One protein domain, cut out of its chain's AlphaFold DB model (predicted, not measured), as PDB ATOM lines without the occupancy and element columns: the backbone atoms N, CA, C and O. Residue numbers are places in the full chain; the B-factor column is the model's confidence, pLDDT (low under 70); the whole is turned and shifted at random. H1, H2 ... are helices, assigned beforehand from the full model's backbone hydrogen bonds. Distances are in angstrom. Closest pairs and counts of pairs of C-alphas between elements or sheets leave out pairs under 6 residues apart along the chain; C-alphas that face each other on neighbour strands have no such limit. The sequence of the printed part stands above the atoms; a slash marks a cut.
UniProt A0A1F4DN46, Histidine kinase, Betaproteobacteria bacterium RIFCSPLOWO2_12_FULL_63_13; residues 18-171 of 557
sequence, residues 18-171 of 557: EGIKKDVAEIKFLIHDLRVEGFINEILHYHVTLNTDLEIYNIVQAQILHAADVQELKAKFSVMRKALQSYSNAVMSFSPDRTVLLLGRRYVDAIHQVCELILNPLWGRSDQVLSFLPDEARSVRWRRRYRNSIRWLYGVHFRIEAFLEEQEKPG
ATOM      1  N   GLU A  18     192.610 155.111 239.031       54.97
ATOM      2  CA  GLU A  18     193.200 153.763 238.917       54.97
ATOM      3  C   GLU A  18     192.250 152.714 238.293       54.97
ATOM      4  O   GLU A  18     191.030 152.756 238.458       54.97
ATOM      5  N   GLY A  19     192.816 151.729 237.578       71.94
ATOM      6  CA  GLY A  19     192.107 150.536 237.089       71.94
ATOM      7  C   GLY A  19     191.614 150.584 235.633       71.94
ATOM      8  O   GLY A  19     191.942 151.478 234.861       71.94
ATOM      9  N   ILE A  20     190.791 149.596 235.250       80.00
ATOM     10  CA  ILE A  20     190.397 149.305 233.850       80.00
ATOM     11  C   ILE A  20     189.795 150.527 233.125       80.00
ATOM     12  O   ILE A  20     189.981 150.684 231.922       80.00
ATOM     13  N   LYS A  21     189.098 151.419 233.838       76.88
ATOM     14  CA  LYS A  21     188.514 152.638 233.248       76.88
ATOM     15  C   LYS A  21     189.567 153.612 232.729       76.88
ATOM     16  O   LYS A  21     189.358 154.218 231.679       76.88
ATOM     17  N   LYS A  22     190.694 153.738 233.436       78.06
ATOM     18  CA  LYS A  22     191.840 154.536 232.994       78.06
ATOM     19  C   LYS A  22     192.428 153.943 231.717       78.06
ATOM     20  O   LYS A  22     192.571 154.663 230.736       78.06
ATOM     21  N   ASP A  23     192.641 152.630 231.685       81.88
ATOM     22  CA  ASP A  23     193.181 151.938 230.507       81.88
ATOM     23  C   ASP A  23     192.254 152.069 229.286       81.88
ATOM     24  O   ASP A  23     192.708 152.252 228.155       81.88
ATOM     25  N   VAL A  24     190.933 152.006 229.501       84.00
ATOM     26  CA  VAL A  24     189.930 152.241 228.450       84.00
ATOM     27  C   VAL A  24     189.969 153.684 227.951       84.00
ATOM     28  O   VAL A  24     189.793 153.923 226.757       84.00
ATOM     29  N   ALA A  25     190.186 154.657 228.831       79.62
ATOM     30  CA  ALA A  25     190.360 156.039 228.410       79.62
ATOM     31  C   ALA A  25     191.654 156.191 227.594       79.62
ATOM     32  O   ALA A  25     191.608 156.702 226.479       79.62
ATOM     33  N   GLU A  26     192.778 155.662 228.080       79.62
ATOM     34  CA  GLU A  26     194.081 155.705 227.404       79.62
ATOM     35  C   GLU A  26     194.049 155.075 226.002       79.62
ATOM     36  O   GLU A  26     194.520 155.701 225.048       79.62
ATOM     37  N   ILE A  27     193.420 153.901 225.840       86.56
ATOM     38  CA  ILE A  27     193.277 153.256 224.524       86.56
ATOM     39  C   ILE A  27     192.367 154.071 223.592       86.56
ATOM     40  O   ILE A  27     192.684 154.229 222.413       86.56
ATOM     41  N   LYS A  28     191.266 154.646 224.106       84.06
ATOM     42  CA  LYS A  28     190.367 155.523 223.335       84.06
ATOM     43  C   LYS A  28     191.101 156.770 222.857       84.06
ATOM     44  O   LYS A  28     191.002 157.123 221.682       84.06
ATOM     45  N   PHE A  29     191.867 157.399 223.750       77.88
ATOM     46  CA  PHE A  29     192.699 158.546 223.419       77.88
ATOM     47  C   PHE A  29     193.709 158.180 222.337       77.88
ATOM     48  O   PHE A  29     193.905 158.962 221.412       77.88
ATOM     49  N   LEU A  30     194.387 157.030 222.460       83.62
ATOM     50  CA  LEU A  30     195.381 156.601 221.477       83.62
ATOM     51  C   LEU A  30     194.727 156.400 220.114       83.62
ATOM     52  O   LEU A  30     195.155 157.018 219.152       83.62
ATOM     53  N   ILE A  31     193.662 155.603 220.033       85.12
ATOM     54  CA  ILE A  31     192.978 155.311 218.766       85.12
ATOM     55  C   ILE A  31     192.529 156.597 218.063       85.12
ATOM     56  O   ILE A  31     192.726 156.736 216.855       85.12
ATOM     57  N   HIS A  32     191.983 157.553 218.817       78.25
ATOM     58  CA  HIS A  32     191.618 158.861 218.282       78.25
ATOM     59  C   HIS A  32     192.838 159.646 217.768       78.25
ATOM     60  O   HIS A  32     192.784 160.238 216.696       78.25
ATOM     61  N   ASP A  33     193.947 159.627 218.508       73.88
ATOM     62  CA  ASP A  33     195.199 160.324 218.184       73.88
ATOM     63  C   ASP A  33     195.942 159.721 216.975       73.88
ATOM     64  O   ASP A  33     196.562 160.437 216.188       73.88
ATOM     65  N   LEU A  34     195.841 158.404 216.754       79.31
ATOM     66  CA  LEU A  34     196.493 157.748 215.616       79.31
ATOM     67  C   LEU A  34     195.923 158.208 214.260       79.31
ATOM     68  O   LEU A  34     196.665 158.216 213.278       79.31
ATOM     69  N   ARG A  35     194.639 158.609 214.214       72.62
ATOM     70  CA  ARG A  35     193.934 159.178 213.043       72.62
ATOM     71  C   ARG A  35     194.114 158.382 211.736       72.62
ATOM     72  O   ARG A  35     194.258 158.958 210.667       72.62
ATOM     73  N   VAL A  36     194.092 157.053 211.807       73.50
ATOM     74  CA  VAL A  36     194.559 156.149 210.734       73.50
ATOM     75  C   VAL A  36     193.671 156.020 209.489       73.50
ATOM     76  O   VAL A  36     194.097 155.402 208.520       73.50
ATOM     77  N   GLU A  37     192.453 156.566 209.473       63.00
ATOM     78  CA  GLU A  37     191.490 156.309 208.386       63.00
ATOM     79  C   GLU A  37     191.949 156.831 207.016       63.00
ATOM     80  O   GLU A  37     191.861 156.099 206.030       63.00
ATOM     81  N   GLY A  38     192.506 158.046 206.949       61.34
ATOM     82  CA  GLY A  38     193.041 158.588 205.691       61.34
ATOM     83  C   GLY A  38     194.242 157.787 205.171       61.34
ATOM     84  O   GLY A  38     194.353 157.515 203.978       61.34
ATOM     85  N   PHE A  39     195.078 157.300 206.086       68.75
ATOM     86  CA  PHE A  39     196.357 156.649 205.800       68.75
ATOM     87  C   PHE A  39     196.166 155.328 205.050       68.75
ATOM     88  O   PHE A  39     196.881 155.014 204.097       68.75
ATOM     89  N   ILE A  40     195.168 154.554 205.473       63.44
ATOM     90  CA  ILE A  40     194.879 153.231 204.915       63.44
ATOM     91  C   ILE A  40     194.528 153.349 203.435       63.44
ATOM     92  O   ILE A  40     194.948 152.528 202.616       63.44
ATOM     93  N   ASN A  41     193.752 154.377 203.098       63.59
ATOM     94  CA  ASN A  41     193.316 154.613 201.735       63.59
ATOM     95  C   ASN A  41     194.483 155.104 200.875       63.59
ATOM     96  O   ASN A  41     194.676 154.568 199.790       63.59
ATOM     97  N   GLU A  42     195.302 156.030 201.379       65.38
ATOM     98  CA  GLU A  42     196.475 156.576 200.678       65.38
ATOM     99  C   GLU A  42     197.455 155.477 200.231       65.38
ATOM    100  O   GLU A  42     197.847 155.414 199.063       65.38
ATOM    101  N   ILE A  43     197.828 154.565 201.134       71.06
ATOM    102  CA  ILE A  43     198.855 153.558 200.832       71.06
ATOM    103  C   ILE A  43     198.340 152.376 200.035       71.06
ATOM    104  O   ILE A  43     199.041 151.907 199.135       71.06
ATOM    105  N   LEU A  44     197.115 151.913 200.299       65.62
ATOM    106  CA  LEU A  44     196.513 150.917 199.420       65.62
ATOM    107  C   LEU A  44     196.435 151.464 197.995       65.62
ATOM    108  O   LEU A  44     196.776 150.767 197.040       65.62
ATOM    109  N   HIS A  45     196.027 152.726 197.873       60.66
ATOM    110  CA  HIS A  45     195.902 153.385 196.591       60.66
ATOM    111  C   HIS A  45     197.253 153.544 195.885       60.66
ATOM    112  O   HIS A  45     197.342 153.270 194.685       60.66
ATOM    113  N   TYR A  46     198.315 153.905 196.619       70.81
ATOM    114  CA  TYR A  46     199.678 153.891 196.092       70.81
ATOM    115  C   TYR A  46     199.995 152.519 195.488       70.81
ATOM    116  O   TYR A  46     200.173 152.378 194.281       70.81
ATOM    117  N   HIS A  47     199.974 151.455 196.286       70.31
ATOM    118  CA  HIS A  47     200.404 150.151 195.785       70.31
ATOM    119  C   HIS A  47     199.538 149.651 194.614       70.31
ATOM    120  O   HIS A  47     200.077 149.051 193.686       70.31
ATOM    121  N   VAL A  48     198.238 149.955 194.579       60.56
ATOM    122  CA  VAL A  48     197.386 149.648 193.418       60.56
ATOM    123  C   VAL A  48     197.842 150.403 192.166       60.56
ATOM    124  O   VAL A  48     198.070 149.772 191.140       60.56
ATOM    125  N   THR A  49     198.061 151.716 192.256       57.94
ATOM    126  CA  THR A  49     198.499 152.537 191.112       57.94
ATOM    127  C   THR A  49     199.856 152.090 190.581       57.94
ATOM    128  O   THR A  49     200.024 151.922 189.377       57.94
ATOM    129  N   LEU A  50     200.820 151.840 191.476       66.94
ATOM    130  CA  LEU A  50     202.141 151.364 191.076       66.94
ATOM    131  C   LEU A  50     202.029 150.018 190.356       66.94
ATOM    132  O   LEU A  50     202.665 149.825 189.329       66.94
ATOM    133  N   ASN A  51     201.174 149.114 190.841       62.03
ATOM    134  CA  ASN A  51     200.924 147.847 190.162       62.03
ATOM    135  C   ASN A  51     200.358 148.067 188.750       62.03
ATOM    136  O   ASN A  51     200.839 147.467 187.791       62.03
ATOM    137  N   THR A  52     199.395 148.981 188.609       55.69
ATOM    138  CA  THR A  52     198.830 149.363 187.312       55.69
ATOM    139  C   THR A  52     199.895 149.917 186.366       55.69
ATOM    140  O   THR A  52     199.892 149.551 185.190       55.69
ATOM    141  N   ASP A  53     200.830 150.737 186.851       56.03
ATOM    142  CA  ASP A  53     201.946 151.259 186.052       56.03
ATOM    143  C   ASP A  53     202.889 150.142 185.595       56.03
ATOM    144  O   ASP A  53     203.245 150.063 184.419       56.03
ATOM    145  N   LEU A  54     203.254 149.215 186.479       58.91
ATOM    146  CA  LEU A  54     204.085 148.067 186.102       58.91
ATOM    147  C   LEU A  54     203.405 147.185 185.054       58.91
ATOM    148  O   LEU A  54     204.071 146.655 184.161       58.91
ATOM    149  N   GLU A  55     202.083 147.043 185.139       55.19
ATOM    150  CA  GLU A  55     201.246 146.422 184.112       55.19
ATOM    151  C   GLU A  55     201.234 147.216 182.804       55.19
ATOM    152  O   GLU A  55     201.293 146.611 181.739       55.19
ATOM    153  N   ILE A  56     201.185 148.554 182.853       49.00
ATOM    154  CA  ILE A  56     201.262 149.419 181.659       49.00
ATOM    155  C   ILE A  56     202.568 149.190 180.896       49.00
ATOM    156  O   ILE A  56     202.538 149.054 179.676       49.00
ATOM    157  N   TYR A  57     203.696 149.099 181.596       52.94
ATOM    158  CA  TYR A  57     205.012 148.979 180.961       52.94
ATOM    159  C   TYR A  57     205.481 147.534 180.747       52.94
ATOM    160  O   TYR A  57     206.620 147.316 180.336       52.94
ATOM    161  N   ASN A  58     204.615 146.545 180.997       56.97
ATOM    162  CA  ASN A  58     204.917 145.116 180.871       56.97
ATOM    163  C   ASN A  58     206.199 144.690 181.618       56.97
ATOM    164  O   ASN A  58     207.011 143.899 181.134       56.97
ATOM    165  N   ILE A  59     206.403 145.233 182.819       65.00
ATOM    166  CA  ILE A  59     207.587 144.959 183.636       65.00
ATOM    167  C   ILE A  59     207.304 143.738 184.516       65.00
ATOM    168  O   ILE A  59     207.113 143.843 185.728       65.00
ATOM    169  N   VAL A  60     207.272 142.557 183.897       64.50
ATOM    170  CA  VAL A  60     206.857 141.290 184.533       64.50
ATOM    171  C   VAL A  60     207.629 140.991 185.828       64.50
ATOM    172  O   VAL A  60     207.049 140.562 186.823       64.50
ATOM    173  N   GLN A  61     208.935 141.273 185.860       67.69
ATOM    174  CA  GLN A  61     209.773 141.051 187.049       67.69
ATOM    175  C   GLN A  61     209.353 141.920 188.245       67.69
ATOM    176  O   GLN A  61     209.377 141.452 189.382       67.69
ATOM    177  N   ALA A  62     208.947 143.166 187.998       65.12
ATOM    178  CA  ALA A  62     208.497 144.081 189.040       65.12
ATOM    179  C   ALA A  62     207.035 143.823 189.436       65.12
ATOM    180  O   ALA A  62     206.700 143.977 190.604       65.12
ATOM    181  N   GLN A  63     206.191 143.369 188.502       63.81
ATOM    182  CA  GLN A  63     204.815 142.948 188.793       63.81
ATOM    183  C   GLN A  63     204.778 141.765 189.758       63.81
ATOM    184  O   GLN A  63     204.054 141.814 190.742       63.81
ATOM    185  N   ILE A  64     205.576 140.717 189.522       70.75
ATOM    186  CA  ILE A  64     205.617 139.546 190.416       70.75
ATOM    187  C   ILE A  64     206.064 139.964 191.821       70.75
ATOM    188  O   ILE A  64     205.477 139.536 192.814       70.75
ATOM    189  N   LEU A  65     207.086 140.821 191.891       69.12
ATOM    190  CA  LEU A  65     207.625 141.330 193.147       69.12
ATOM    191  C   LEU A  65     206.579 142.147 193.923       69.12
ATOM    192  O   LEU A  65     206.381 141.928 195.111       69.12
ATOM    193  N   HIS A  66     205.881 143.048 193.234       75.62
ATOM    194  CA  HIS A  66     204.945 143.993 193.838       75.62
ATOM    195  C   HIS A  66     203.547 143.402 194.085       75.62
ATOM    196  O   HIS A  66     202.867 143.794 195.030       75.62
ATOM    197  N   ALA A  67     203.109 142.419 193.294       70.44
ATOM    198  CA  ALA A  67     201.816 141.757 193.476       70.44
ATOM    199  C   ALA A  67     201.741 140.991 194.805       70.44
ATOM    200  O   ALA A  67     200.702 141.019 195.469       70.44
ATOM    201  N   ALA A  68     202.839 140.346 195.218       76.62
ATOM    202  CA  ALA A  68     202.938 139.708 196.530       76.62
ATOM    203  C   ALA A  68     202.801 140.742 197.663       76.62
ATOM    204  O   ALA A  68     201.986 140.553 198.569       76.62
ATOM    205  N   ASP A  69     203.505 141.874 197.548       79.12
ATOM    206  CA  ASP A  69     203.434 142.977 198.514       79.12
ATOM    207  C   ASP A  69     202.005 143.548 198.618       79.12
ATOM    208  O   ASP A  69     201.486 143.759 199.717       79.12
ATOM    209  N   VAL A  70     201.320 143.743 197.481       76.12
ATOM    210  CA  VAL A  70     199.923 144.218 197.423       76.12
ATOM    211  C   VAL A  70     198.968 143.230 198.097       76.12
ATOM    212  O   VAL A  70     198.046 143.649 198.805       76.12
ATOM    213  N   GLN A  71     199.141 141.924 197.877       75.44
ATOM    214  CA  GLN A  71     198.297 140.905 198.506       75.44
ATOM    215  C   GLN A  71     198.479 140.879 200.025       75.44
ATOM    216  O   GLN A  71     197.485 140.858 200.758       75.44
ATOM    217  N   GLU A  72     199.723 140.939 200.502       83.31
ATOM    218  CA  GLU A  72     200.022 140.993 201.933       83.31
ATOM    219  C   GLU A  72     199.444 142.262 202.581       83.31
ATOM    220  O   GLU A  72     198.781 142.185 203.623       83.31
ATOM    221  N   LEU A  73     199.583 143.414 201.915       80.69
ATOM    222  CA  LEU A  73     198.996 144.685 202.345       80.69
ATOM    223  C   LEU A  73     197.473 144.591 202.493       80.69
ATOM    224  O   LEU A  73     196.915 144.948 203.535       80.69
ATOM    225  N   LYS A  74     196.790 144.070 201.464       75.94
ATOM    226  CA  LYS A  74     195.332 143.871 201.465       75.94
ATOM    227  C   LYS A  74     194.896 142.956 202.611       75.94
ATOM    228  O   LYS A  74     193.887 143.236 203.265       75.94
ATOM    229  N   ALA A  75     195.652 141.893 202.887       78.50
ATOM    230  CA  ALA A  75     195.364 140.977 203.985       78.50
ATOM    231  C   ALA A  75     195.458 141.675 205.353       78.50
ATOM    232  O   ALA A  75     194.511 141.596 206.145       78.50
ATOM    233  N   LYS A  76     196.542 142.418 205.621       84.25
ATOM    234  CA  LYS A  76     196.711 143.173 206.876       84.25
ATOM    235  C   LYS A  76     195.643 144.255 207.049       84.25
ATOM    236  O   LYS A  76     195.033 144.346 208.115       84.25
ATOM    237  N   PHE A  77     195.333 145.009 205.992       80.75
ATOM    238  CA  PHE A  77     194.271 146.015 206.037       80.75
ATOM    239  C   PHE A  77     192.889 145.415 206.299       80.75
ATOM    240  O   PHE A  77     192.108 145.998 207.050       80.75
ATOM    241  N   SER A  78     192.584 144.239 205.746       77.44
ATOM    242  CA  SER A  78     191.330 143.531 206.031       77.44
ATOM    243  C   SER A  78     191.199 143.172 207.516       77.44
ATOM    244  O   SER A  78     190.151 143.409 208.122       77.44
ATOM    245  N   VAL A  79     192.271 142.662 208.134       84.50
ATOM    246  CA  VAL A  79     192.303 142.355 209.577       84.50
ATOM    247  C   VAL A  79     192.088 143.618 210.411       84.50
ATOM    248  O   VAL A  79     191.240 143.632 211.306       84.50
ATOM    249  N   MET A  80     192.806 144.689 210.092       85.50
ATOM    250  CA  MET A  80     192.715 145.962 210.803       85.50
ATOM    251  C   MET A  80     191.325 146.614 210.655       85.50
ATOM    252  O   MET A  80     190.764 147.045 211.661       85.50
ATOM    253  N   ARG A  81     190.702 146.603 209.465       81.81
ATOM    254  CA  ARG A  81     189.317 147.090 209.273       81.81
ATOM    255  C   ARG A  81     188.304 146.298 210.105       81.81
ATOM    256  O   ARG A  81     187.426 146.886 210.731       81.81
ATOM    257  N   LYS A  82     188.440 144.967 210.171       79.69
ATOM    258  CA  LYS A  82     187.592 144.126 211.038       79.69
ATOM    259  C   LYS A  82     187.776 144.463 212.521       79.69
ATOM    260  O   LYS A  82     186.797 144.469 213.272       79.69
ATOM    261  N   ALA A  83     189.007 144.749 212.950       87.81
ATOM    262  CA  ALA A  83     189.295 145.167 214.319       87.81
ATOM    263  C   ALA A  83     188.666 146.535 214.643       87.81
ATOM    264  O   ALA A  83     187.999 146.647 215.674       87.81
ATOM    265  N   LEU A  84     188.770 147.518 213.736       86.00
ATOM    266  CA  LEU A  84     188.097 148.818 213.860       86.00
ATOM    267  C   LEU A  84     186.582 148.658 214.007       86.00
ATOM    268  O   LEU A  84     185.995 149.236 214.919       86.00
ATOM    269  N   GLN A  85     185.950 147.853 213.146       81.88
ATOM    270  CA  GLN A  85     184.506 147.624 213.207       81.88
ATOM    271  C   GLN A  85     184.098 146.990 214.541       81.88
ATOM    272  O   GLN A  85     183.131 147.420 215.167       81.88
ATOM    273  N   SER A  86     184.851 145.986 215.000       87.19
ATOM    274  CA  SER A  86     184.579 145.299 216.269       87.19
ATOM    275  C   SER A  86     184.688 146.255 217.458       87.19
ATOM    276  O   SER A  86     183.810 146.278 218.319       87.19
ATOM    277  N   TYR A  87     185.749 147.064 217.490       90.62
ATOM    278  CA  TYR A  87     185.960 148.083 218.513       90.62
ATOM    279  C   TYR A  87     184.859 149.152 218.490       90.62
ATOM    280  O   TYR A  87     184.261 149.435 219.526       90.62
ATOM    281  N   SER A  88     184.534 149.687 217.310       84.25
ATOM    282  CA  SER A  88     183.501 150.716 217.142       84.25
ATOM    283  C   SER A  88     182.135 150.211 217.602       84.25
ATOM    284  O   SER A  88     181.468 150.879 218.388       84.25
ATOM    285  N   ASN A  89     181.765 148.984 217.221       81.06
ATOM    286  CA  ASN A  89     180.532 148.344 217.678       81.06
ATOM    287  C   ASN A  89     180.497 148.193 219.205       81.06
ATOM    288  O   ASN A  89     179.463 148.445 219.822       81.06
ATOM    289  N   ALA A  90     181.608 147.807 219.840       87.88
ATOM    290  CA  ALA A  90     181.682 147.671 221.294       87.88
ATOM    291  C   ALA A  90     181.529 149.021 222.016       87.88
ATOM    292  O   ALA A  90     180.842 149.094 223.035       87.88
ATOM    293  N   VAL A  91     182.119 150.091 221.472       83.56
ATOM    294  CA  VAL A  91     181.967 151.454 222.006       83.56
ATOM    295  C   VAL A  91     180.528 151.950 221.841       83.56
ATOM    296  O   VAL A  91     179.946 152.426 222.812       83.56
ATOM    297  N   MET A  92     179.936 151.796 220.651       83.00
ATOM    298  CA  MET A  92     178.568 152.247 220.353       83.00
ATOM    299  C   MET A  92     177.495 151.470 221.123       83.00
ATOM    300  O   MET A  92     176.461 152.028 221.475       83.00
ATOM    301  N   SER A  93     177.735 150.188 221.404       84.06
ATOM    302  CA  SER A  93     176.824 149.333 222.182       84.06
ATOM    303  C   SER A  93     177.005 149.444 223.698       84.06
ATOM    304  O   SER A  93     176.370 148.690 224.430       84.06
ATOM    305  N   PHE A  94     177.866 150.351 224.180       86.38
ATOM    306  CA  PHE A  94     178.189 150.502 225.605       86.38
ATOM    307  C   PHE A  94     178.610 149.172 226.263       86.38
ATOM    308  O   PHE A  94     178.207 148.848 227.380       86.38
ATOM    309  N   SER A  95     179.422 148.380 225.552       85.69
ATOM    310  CA  SER A  95     179.949 147.104 226.050       85.69
ATOM    311  C   SER A  95     180.805 147.283 227.319       85.69
ATOM    312  O   SER A  95     181.351 148.366 227.540       85.69
ATOM    313  N   PRO A  96     181.004 146.223 228.135       90.25
ATOM    314  CA  PRO A  96     181.839 146.298 229.336       90.25
ATOM    315  C   PRO A  96     183.256 146.817 229.054       90.25
ATOM    316  O   PRO A  96     183.864 146.447 228.046       90.25
ATOM    317  N   ASP A  97     183.824 147.581 229.993       86.69
ATOM    318  CA  ASP A  97     185.145 148.220 229.864       86.69
ATOM    319  C   ASP A  97     186.253 147.234 229.451       86.69
ATOM    320  O   ASP A  97     187.055 147.521 228.565       86.69
ATOM    321  N   ARG A  98     186.256 146.015 230.009       89.38
ATOM    322  CA  ARG A  98     187.224 144.962 229.650       89.38
ATOM    323  C   ARG A  98     187.128 144.544 228.176       89.38
ATOM    324  O   ARG A  98     188.152 144.263 227.556       89.38
ATOM    325  N   THR A  99     185.920 144.512 227.617       90.25
ATOM    326  CA  THR A  99     185.675 144.185 226.204       90.25
ATOM    327  C   THR A  99     186.154 145.316 225.302       90.25
ATOM    328  O   THR A  99     186.858 145.059 224.327       90.25
ATOM    329  N   VAL A 100     185.829 146.566 225.653       88.38
ATOM    330  CA  VAL A 100     186.289 147.753 224.917       88.38
ATOM    331  C   VAL A 100     187.817 147.829 224.923       88.38
ATOM    332  O   VAL A 100     188.418 148.040 223.872       88.38
ATOM    333  N   LEU A 101     188.450 147.576 226.073       89.31
ATOM    334  CA  LEU A 101     189.905 147.555 226.209       89.31
ATOM    335  C   LEU A 101     190.550 146.471 225.339       89.31
ATOM    336  O   LEU A 101     191.489 146.755 224.602       89.31
ATOM    337  N   LEU A 102     190.034 145.238 225.396       93.00
ATOM    338  CA  LEU A 102     190.554 144.119 224.607       93.00
ATOM    339  C   LEU A 102     190.462 144.398 223.100       93.00
ATOM    340  O   LEU A 102     191.428 144.186 222.370       93.00
ATOM    341  N   LEU A 103     189.302 144.859 222.627       93.06
ATOM    342  CA  LEU A 103     189.084 145.144 221.209       93.06
ATOM    343  C   LEU A 103     189.877 146.370 220.744       93.06
ATOM    344  O   LEU A 103     190.399 146.357 219.632       93.06
ATOM    345  N   GLY A 104     190.022 147.382 221.602       92.19
ATOM    346  CA  GLY A 104     190.860 148.547 221.336       92.19
ATOM    347  C   GLY A 104     192.333 148.167 221.180       92.19
ATOM    348  O   GLY A 104     192.947 148.537 220.185       92.19
ATOM    349  N   ARG A 105     192.878 147.346 222.092       92.56
ATOM    350  CA  ARG A 105     194.251 146.814 221.981       92.56
ATOM    351  C   ARG A 105     194.450 146.033 220.686       92.56
ATOM    352  O   ARG A 105     195.365 146.337 219.934       92.56
ATOM    353  N   ARG A 106     193.523 145.130 220.349       94.00
ATOM    354  CA  ARG A 106     193.570 144.386 219.077       94.00
ATOM    355  C   ARG A 106     193.572 145.294 217.848       94.00
ATOM    356  O   ARG A 106     194.186 144.944 216.844       94.00
ATOM    357  N   TYR A 107     192.855 146.416 217.891       93.44
ATOM    358  CA  TYR A 107     192.859 147.374 216.792       93.44
ATOM    359  C   TYR A 107     194.194 148.116 216.691       93.44
ATOM    360  O   TYR A 107     194.762 148.179 215.602       93.44
ATOM    361  N   VAL A 108     194.730 148.594 217.817       92.50
ATOM    362  CA  VAL A 108     196.058 149.224 217.888       92.50
ATOM    363  C   VAL A 108     197.145 148.271 217.386       92.50
ATOM    364  O   VAL A 108     197.935 148.662 216.533       92.50
ATOM    365  N   ASP A 109     197.126 147.005 217.806       92.44
ATOM    366  CA  ASP A 109     198.070 145.982 217.339       92.44
ATOM    367  C   ASP A 109     197.960 145.743 215.827       92.44
ATOM    368  O   ASP A 109     198.962 145.553 215.139       92.44
ATOM    369  N   ALA A 110     196.743 145.762 215.277       90.81
ATOM    370  CA  ALA A 110     196.538 145.590 213.844       90.81
ATOM    371  C   ALA A 110     197.083 146.781 213.033       90.81
ATOM    372  O   ALA A 110     197.672 146.569 211.974       90.81
ATOM    373  N   ILE A 111     196.929 148.013 213.538       90.62
ATOM    374  CA  ILE A 111     197.580 149.204 212.968       90.62
ATOM    375  C   ILE A 111     199.100 149.053 213.062       90.62
ATOM    376  O   ILE A 111     199.812 149.355 212.103       90.62
ATOM    377  N   HIS A 112     199.599 148.568 214.199       90.25
ATOM    378  CA  HIS A 112     201.027 148.433 214.423       90.25
ATOM    379  C   HIS A 112     201.675 147.498 213.400       90.25
ATOM    380  O   HIS A 112     202.610 147.898 212.715       90.25
ATOM    381  N   GLN A 113     201.100 146.310 213.201       89.81
ATOM    382  CA  GLN A 113     201.590 145.330 212.226       89.81
ATOM    383  C   GLN A 113     201.576 145.851 210.786       89.81
ATOM    384  O   GLN A 113     202.424 145.477 209.982       89.81
ATOM    385  N   VAL A 114     200.593 146.682 210.434       87.94
ATOM    386  CA  VAL A 114     200.552 147.363 209.133       87.94
ATOM    387  C   VAL A 114     201.737 148.317 209.002       87.94
ATOM    388  O   VAL A 114     202.399 148.330 207.966       87.94
ATOM    389  N   CYS A 115     202.020 149.100 210.044       86.56
ATOM    390  CA  CYS A 115     203.158 150.008 210.037       86.56
ATOM    391  C   CYS A 115     204.480 149.240 209.940       86.56
ATOM    392  O   CYS A 115     205.302 149.575 209.096       86.56
ATOM    393  N   GLU A 116     204.672 148.193 210.744       85.88
ATOM    394  CA  GLU A 116     205.879 147.356 210.703       85.88
ATOM    395  C   GLU A 116     206.095 146.726 209.328       85.88
ATOM    396  O   GLU A 116     207.219 146.715 208.828       85.88
ATOM    397  N   LEU A 117     205.016 146.245 208.699       86.06
ATOM    398  CA  LEU A 117     205.061 145.733 207.337       86.06
ATOM    399  C   LEU A 117     205.588 146.809 206.382       86.06
ATOM    400  O   LEU A 117     206.552 146.565 205.669       86.06
ATOM    401  N   ILE A 118     205.000 148.008 206.407       79.50
ATOM    402  CA  ILE A 118     205.325 149.061 205.436       79.50
ATOM    403  C   ILE A 118     206.710 149.672 205.665       79.50
ATOM    404  O   ILE A 118     207.419 150.011 204.718       79.50
ATOM    405  N   LEU A 119     207.108 149.811 206.926       78.38
ATOM    406  CA  LEU A 119     208.400 150.369 207.313       78.38
ATOM    407  C   LEU A 119     209.549 149.360 207.162       78.38
ATOM    408  O   LEU A 119     210.719 149.749 207.261       78.38
ATOM    409  N   ASN A 120     209.245 148.084 206.904       78.06
ATOM    410  CA  ASN A 120     210.251 147.060 206.682       78.06
ATOM    411  C   ASN A 120     211.077 147.389 205.421       78.06
ATOM    412  O   ASN A 120     210.530 147.466 204.323       78.06
ATOM    413  N   PRO A 121     212.415 147.506 205.532       64.88
ATOM    414  CA  PRO A 121     213.296 147.817 204.404       64.88
ATOM    415  C   PRO A 121     213.202 146.854 203.214       64.88
ATOM    416  O   PRO A 121     213.614 147.215 202.113       64.88
ATOM    417  N   LEU A 122     212.767 145.616 203.459       62.50
ATOM    418  CA  LEU A 122     212.644 144.562 202.456       62.50
ATOM    419  C   LEU A 122     211.252 144.505 201.822       62.50
ATOM    420  O   LEU A 122     211.118 143.870 200.772       62.50
ATOM    421  N   TRP A 123     210.260 145.141 202.450       68.38
ATOM    422  CA  TRP A 123     208.874 145.162 202.004       68.38
ATOM    423  C   TRP A 123     208.619 146.316 201.040       68.38
ATOM    424  O   TRP A 123     209.229 147.383 201.130       68.38
ATOM    425  N   GLY A 124     207.728 146.094 200.077       59.16
ATOM    426  CA  GLY A 124     207.206 147.128 199.196       59.16
ATOM    427  C   GLY A 124     208.187 147.646 198.154       59.16
ATOM    428  O   GLY A 124     207.727 148.414 197.315       59.16
ATOM    429  N   ARG A 125     209.490 147.288 198.238       67.94
ATOM    430  CA  ARG A 125     210.667 147.602 197.382       67.94
ATOM    431  C   ARG A 125     210.446 148.725 196.370       67.94
ATOM    432  O   ARG A 125     210.815 148.622 195.203       67.94
ATOM    433  N   SER A 126     209.859 149.823 196.829       64.69
ATOM    434  CA  SER A 126     209.116 150.720 195.948       64.69
ATOM    435  C   SER A 126     210.060 151.503 195.069       64.69
ATOM    436  O   SER A 126     209.814 151.655 193.883       64.69
ATOM    437  N   ASP A 127     211.206 151.901 195.615       63.94
ATOM    438  CA  ASP A 127     212.265 152.546 194.848       63.94
ATOM    439  C   ASP A 127     212.854 151.618 193.774       63.94
ATOM    440  O   ASP A 127     213.136 152.062 192.662       63.94
ATOM    441  N   GLN A 128     212.989 150.318 194.070       67.69
ATOM    442  CA  GLN A 128     213.444 149.319 193.099       67.69
ATOM    443  C   GLN A 128     212.389 149.117 192.009       67.69
ATOM    444  O   GLN A 128     212.720 149.140 190.830       67.69
ATOM    445  N   VAL A 129     211.119 149.002 192.388       66.69
ATOM    446  CA  VAL A 129     209.979 148.872 191.477       66.69
ATOM    447  C   VAL A 129     209.855 150.104 190.562       66.69
ATOM    448  O   VAL A 129     209.802 149.974 189.341       66.69
ATOM    449  N   LEU A 130     209.926 151.312 191.132       66.31
ATOM    450  CA  LEU A 130     209.921 152.586 190.408       66.31
ATOM    451  C   LEU A 130     211.120 152.727 189.458       66.31
ATOM    452  O   LEU A 130     211.011 153.418 188.445       66.31
ATOM    453  N   SER A 131     212.257 152.090 189.760       69.31
ATOM    454  CA  SER A 131     213.442 152.109 188.893       69.31
ATOM    455  C   SER A 131     213.266 151.318 187.592       69.31
ATOM    456  O   SER A 131     214.012 151.551 186.642       69.31
ATOM    457  N   PHE A 132     212.271 150.430 187.512       64.88
ATOM    458  CA  PHE A 132     211.964 149.728 186.268       64.88
ATOM    459  C   PHE A 132     211.045 150.529 185.335       64.88
ATOM    460  O   PHE A 132     211.049 150.289 184.131       64.88
ATOM    461  N   LEU A 133     210.266 151.481 185.861       61.72
ATOM    462  CA  LEU A 133     209.400 152.343 185.047       61.72
ATOM    463  C   LEU A 133     210.234 153.344 184.229       61.72
ATOM    464  O   LEU A 133     211.255 153.792 184.741       61.72
ATOM    465  N   PRO A 134     209.840 153.750 183.012       60.16
ATOM    466  CA  PRO A 134     210.531 154.813 182.272       60.16
ATOM    467  C   PRO A 134     210.343 156.194 182.918       60.16
ATOM    468  O   PRO A 134     209.394 156.421 183.668       60.16
ATOM    469  N   ASP A 135     211.246 157.136 182.629       58.34
ATOM    470  CA  ASP A 135     211.264 158.454 183.283       58.34
ATOM    471  C   ASP A 135     209.984 159.268 183.063       58.34
ATOM    472  O   ASP A 135     209.542 159.968 183.975       58.34
ATOM    473  N   GLU A 136     209.328 159.109 181.911       51.72
ATOM    474  CA  GLU A 136     208.046 159.763 181.622       51.72
ATOM    475  C   GLU A 136     206.889 159.265 182.508       51.72
ATOM    476  O   GLU A 136     205.920 159.995 182.717       51.72
ATOM    477  N   ALA A 137     206.996 158.052 183.060       50.41
ATOM    478  CA  ALA A 137     206.012 157.453 183.964       50.41
ATOM    479  C   ALA A 137     206.248 157.828 185.436       50.41
ATOM    480  O   ALA A 137     205.367 157.690 186.283       50.41
ATOM    481  N   ARG A 138     207.452 158.306 185.773       56.62
ATOM    482  CA  ARG A 138     207.872 158.590 187.151       56.62
ATOM    483  C   ARG A 138     207.442 159.996 187.560       56.62
ATOM    484  O   ARG A 138     208.247 160.925 187.610       56.62
ATOM    485  N   SER A 139     206.165 160.168 187.894       53.31
ATOM    486  CA  SER A 139     205.665 161.458 188.381       53.31
ATOM    487  C   SER A 139     206.402 161.910 189.655       53.31
ATOM    488  O   SER A 139     206.375 161.249 190.698       53.31
ATOM    489  N   VAL A 140     207.027 163.094 189.593       48.72
ATOM    490  CA  VAL A 140     207.707 163.744 190.734       48.72
ATOM    491  C   VAL A 140     206.743 163.941 191.910       48.72
ATOM    492  O   VAL A 140     207.124 163.788 193.072       48.72
ATOM    493  N   ARG A 141     205.469 164.225 191.613       48.31
ATOM    494  CA  ARG A 141     204.411 164.403 192.616       48.31
ATOM    495  C   ARG A 141     204.134 163.105 193.383       48.31
ATOM    496  O   ARG A 141     203.836 163.152 194.570       48.31
ATOM    497  N   TRP A 142     204.300 161.957 192.738       51.72
ATOM    498  CA  TRP A 142     203.952 160.653 193.293       51.72
ATOM    499  C   TRP A 142     205.026 160.108 194.242       51.72
ATOM    500  O   TRP A 142     204.724 159.690 195.358       51.72
ATOM    501  N   ARG A 143     206.306 160.288 193.884       59.19
ATOM    502  CA  ARG A 143     207.434 160.088 194.815       59.19
ATOM    503  C   ARG A 143     207.336 160.983 196.047       59.19
ATOM    504  O   ARG A 143     207.790 160.604 197.123       59.19
ATOM    505  N   ARG A 144     206.800 162.197 195.890       58.78
ATOM    506  CA  ARG A 144     206.570 163.121 197.008       58.78
ATOM    507  C   ARG A 144     205.420 162.640 197.894       58.78
ATOM    508  O   ARG A 144     205.602 162.592 199.104       58.78
ATOM    509  N   ARG A 145     204.286 162.238 197.307       59.62
ATOM    510  CA  ARG A 145     203.120 161.748 198.059       59.62
ATOM    511  C   ARG A 145     203.442 160.484 198.851       59.62
ATOM    512  O   ARG A 145     203.237 160.478 200.053       59.62
ATOM    513  N   TYR A 146     204.072 159.488 198.233       67.00
ATOM    514  CA  TYR A 146     204.491 158.275 198.942       67.00
ATOM    515  C   TYR A 146     205.440 158.561 200.101       67.00
ATOM    516  O   TYR A 146     205.241 158.066 201.205       67.00
ATOM    517  N   ARG A 147     206.448 159.418 199.882       67.25
ATOM    518  CA  ARG A 147     207.352 159.834 200.961       67.25
ATOM    519  C   ARG A 147     206.599 160.527 202.099       67.25
ATOM    520  O   ARG A 147     206.950 160.302 203.252       67.25
ATOM    521  N   ASN A 148     205.566 161.315 201.805       65.06
ATOM    522  CA  ASN A 148     204.717 161.915 202.835       65.06
ATOM    523  C   ASN A 148     203.903 160.857 203.599       65.06
ATOM    524  O   ASN A 148     203.955 160.852 204.825       65.06
ATOM    525  N   SER A 149     203.269 159.902 202.912       70.12
ATOM    526  CA  SER A 149     202.526 158.815 203.567       70.12
ATOM    527  C   SER A 149     203.439 157.926 204.429       70.12
ATOM    528  O   SER A 149     203.051 157.499 205.515       70.12
ATOM    529  N   ILE A 150     204.691 157.697 204.006       72.31
ATOM    530  CA  ILE A 150     205.711 157.007 204.814       72.31
ATOM    531  C   ILE A 150     206.080 157.826 206.060       72.31
ATOM    532  O   ILE A 150     206.206 157.267 207.148       72.31
ATOM    533  N   ARG A 151     206.220 159.151 205.953       69.62
ATOM    534  CA  ARG A 151     206.454 160.011 207.132       69.62
ATOM    535  C   ARG A 151     205.295 159.942 208.114       69.62
ATOM    536  O   ARG A 151     205.512 159.823 209.318       69.62
ATOM    537  N   TRP A 152     204.069 159.963 207.602       72.69
ATOM    538  CA  TRP A 152     202.888 159.813 208.437       72.69
ATOM    539  C   TRP A 152     202.874 158.459 209.159       72.69
ATOM    540  O   TRP A 152     202.682 158.415 210.376       72.69
ATOM    541  N   LEU A 153     203.175 157.376 208.446       76.94
ATOM    542  CA  LEU A 153     203.343 156.042 209.021       76.94
ATOM    543  C   LEU A 153     204.337 155.986 210.162       76.94
ATOM    544  O   LEU A 153     204.038 155.398 211.196       76.94
ATOM    545  N   TYR A 154     205.505 156.600 209.984       75.75
ATOM    546  CA  TYR A 154     206.493 156.695 211.049       75.75
ATOM    547  C   TYR A 154     205.913 157.392 212.279       75.75
ATOM    548  O   TYR A 154     206.114 156.918 213.393       75.75
ATOM    549  N   GLY A 155     205.135 158.459 212.087       74.69
ATOM    550  CA  GLY A 155     204.408 159.123 213.167       74.69
ATOM    551  C   GLY A 155     203.418 158.213 213.897       74.69
ATOM    552  O   GLY A 155     203.370 158.215 215.126       74.69
ATOM    553  N   VAL A 156     202.634 157.426 213.155       80.56
ATOM    554  CA  VAL A 156     201.671 156.462 213.716       80.56
ATOM    555  C   VAL A 156     202.398 155.349 214.469       80.56
ATOM    556  O   VAL A 156     202.109 155.130 215.643       80.56
ATOM    557  N   HIS A 157     203.366 154.699 213.824       83.19
ATOM    558  CA  HIS A 157     204.196 153.645 214.406       83.19
ATOM    559  C   HIS A 157     204.856 154.111 215.698       83.19
ATOM    560  O   HIS A 157     204.724 153.463 216.731       83.19
ATOM    561  N   PHE A 158     205.485 155.286 215.666       76.81
ATOM    562  CA  PHE A 158     206.166 155.832 216.826       76.81
ATOM    563  C   PHE A 158     205.202 156.091 217.995       76.81
ATOM    564  O   PHE A 158     205.522 155.757 219.134       76.81
ATOM    565  N   ARG A 159     204.009 156.643 217.746       80.31
ATOM    566  CA  ARG A 159     203.012 156.844 218.813       80.31
ATOM    567  C   ARG A 159     202.541 155.527 219.430       80.31
ATOM    568  O   ARG A 159     202.283 155.500 220.631       80.31
ATOM    569  N   ILE A 160     202.443 154.459 218.638       86.25
ATOM    570  CA  ILE A 160     202.111 153.124 219.150       86.25
ATOM    571  C   ILE A 160     203.266 152.572 219.987       86.25
ATOM    572  O   ILE A 160     203.036 152.200 221.131       86.25
ATOM    573  N   GLU A 161     204.495 152.590 219.474       80.25
ATOM    574  CA  GLU A 161     205.692 152.139 220.201       80.25
ATOM    575  C   GLU A 161     205.858 152.878 221.531       80.25
ATOM    576  O   GLU A 161     206.016 152.266 222.581       80.25
ATOM    577  N   ALA A 162     205.722 154.205 221.515       75.69
ATOM    578  CA  ALA A 162     205.721 155.034 222.716       75.69
ATOM    579  C   ALA A 162     204.665 154.601 223.742       75.69
ATOM    580  O   ALA A 162     204.932 154.586 224.944       75.69
ATOM    581  N   PHE A 163     203.459 154.283 223.272       81.31
ATOM    582  CA  PHE A 163     202.376 153.823 224.128       81.31
ATOM    583  C   PHE A 163     202.663 152.436 224.714       81.31
ATOM    584  O   PHE A 163     202.447 152.223 225.905       81.31
ATOM    585  N   LEU A 164     203.177 151.505 223.906       79.25
ATOM    586  CA  LEU A 164     203.542 150.159 224.352       79.25
ATOM    587  C   LEU A 164     204.694 150.199 225.366       79.25
ATOM    588  O   LEU A 164     204.594 149.589 226.429       79.25
ATOM    589  N   GLU A 165     205.737 150.989 225.103       75.38
ATOM    590  CA  GLU A 165     206.858 151.183 226.029       75.38
ATOM    591  C   GLU A 165     206.409 151.771 227.369       75.38
ATOM    592  O   GLU A 165     206.922 151.383 228.419       75.38
ATOM    593  N   GLU A 166     205.439 152.687 227.357       76.25
ATOM    594  CA  GLU A 166     204.859 153.236 228.580       76.25
ATOM    595  C   GLU A 166     204.106 152.173 229.396       76.25
ATOM    596  O   GLU A 166     204.197 152.175 230.625       76.25
ATOM    597  N   GLN A 167     203.406 151.246 228.739       73.19
ATOM    598  CA  GLN A 167     202.725 150.135 229.413       73.19
ATOM    599  C   GLN A 167     203.726 149.141 230.021       73.19
ATOM    600  O   GLN A 167     203.499 148.631 231.117       73.19
ATOM    601  N   GLU A 168     204.848 148.883 229.345       75.38
ATOM    602  CA  GLU A 168     205.900 147.993 229.850       75.38
ATOM    603  C   GLU A 168     206.748 148.633 230.957       75.38
ATOM    604  O   GLU A 168     207.188 147.952 231.887       75.38
ATOM    605  N   LYS A 169     207.015 149.941 230.853       76.75
ATOM    606  CA  LYS A 169     207.958 150.670 231.714       76.75
ATOM    607  C   LYS A 169     207.347 151.979 232.242       76.75
ATOM    608  O   LYS A 169     207.902 153.058 232.011       76.75
ATOM    609  N   PRO A 170     206.270 151.914 233.046       66.25
ATOM    610  CA  PRO A 170     205.468 153.073 233.454       66.25
ATOM    611  C   PRO A 170     206.174 154.065 234.395       66.25
ATOM    612  O   PRO A 170     205.537 155.004 234.858       66.25
ATOM    613  N   GLY A 171     207.455 153.877 234.723       68.44
ATOM    614  CA  GLY A 171     208.216 154.730 235.646       68.44
ATOM    615  C   GLY A 171     209.417 155.447 235.028       68.44
ATOM    616  O   GLY A 171     210.100 156.186 235.737       68.44
TER     617      GLY A 171
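What this domain is: This is residues 18 to 171 of the 557 residues of the protein "Histidine kinase" of Betaproteobacteria bacterium RIFCSPLOWO2_12_FULL_63_13 (UniProt A0A1F4DN46). Five long helices, H1, H2, H3, H4 and H6, make an elongated bundle, with H3 and H6 on opposite sides and H2 and H4 each in contact with both. H1 and H2 follow one another along its length, and short H5 sits near the end where H2 turns into H3. The printed part has 154 residues with six named helices, H1 to H6 in order, and no named strand: all helix. It is only just loose, close to compact, with a radius of gyration of the C-alphas of 18.2 A, and spans 59 by 33 by 23 A.

How they stand to each other: Start with H1, residues 20 to 34; it touches H4, residues 97 to 119, closest at the C-alphas of Val 24 and Leu 101, 5.2 A. Next, H2, residues 37 to 56, and H3, residues 60 to 92, form a hairpin, closest at C-alphas 54 and 63, 5.8 A. H3 and H4 form another, at a shallow tilt of 16 degrees, closest at C-alphas 83 and 107, 4.9 A. H5, residues 126 to 132, only just touches H3, with 3 pairs of C-alphas within 8 A, closest at 62 and 129, 5.6 A. With residues 150 to 160 alone, H6, residues 140 to 168, touches H4 at a steep tilt of 43 degrees, closest at C-alphas 157 and 115, 5.8 A. H3 and H6 are apart. In H1, H4 and H6 every O i to N i+4 pair is within hydrogen-bond range; H2 has 15 of 16, H3 27 of 29, H5 2 of 3.

Where its parts are: Find C-alpha 20 at (190.397, 149.305, 233.850); H1 runs 21.0 A. H2 runs 29.3 A, H3 46.9 A, H4 32.5 A and H5 10.1 A. H6 runs 42.2 A to C-alpha 168 at (205.900, 147.993, 229.850).

The domain as a whole: The C-alphas of Glu 18 and Asn 58 are farthest apart, 59.8 A. The printed part has no cut and no long link. Its mean pLDDT is 74.2; 57 residues are under 70, among them 48 to 63 and 121 to 148.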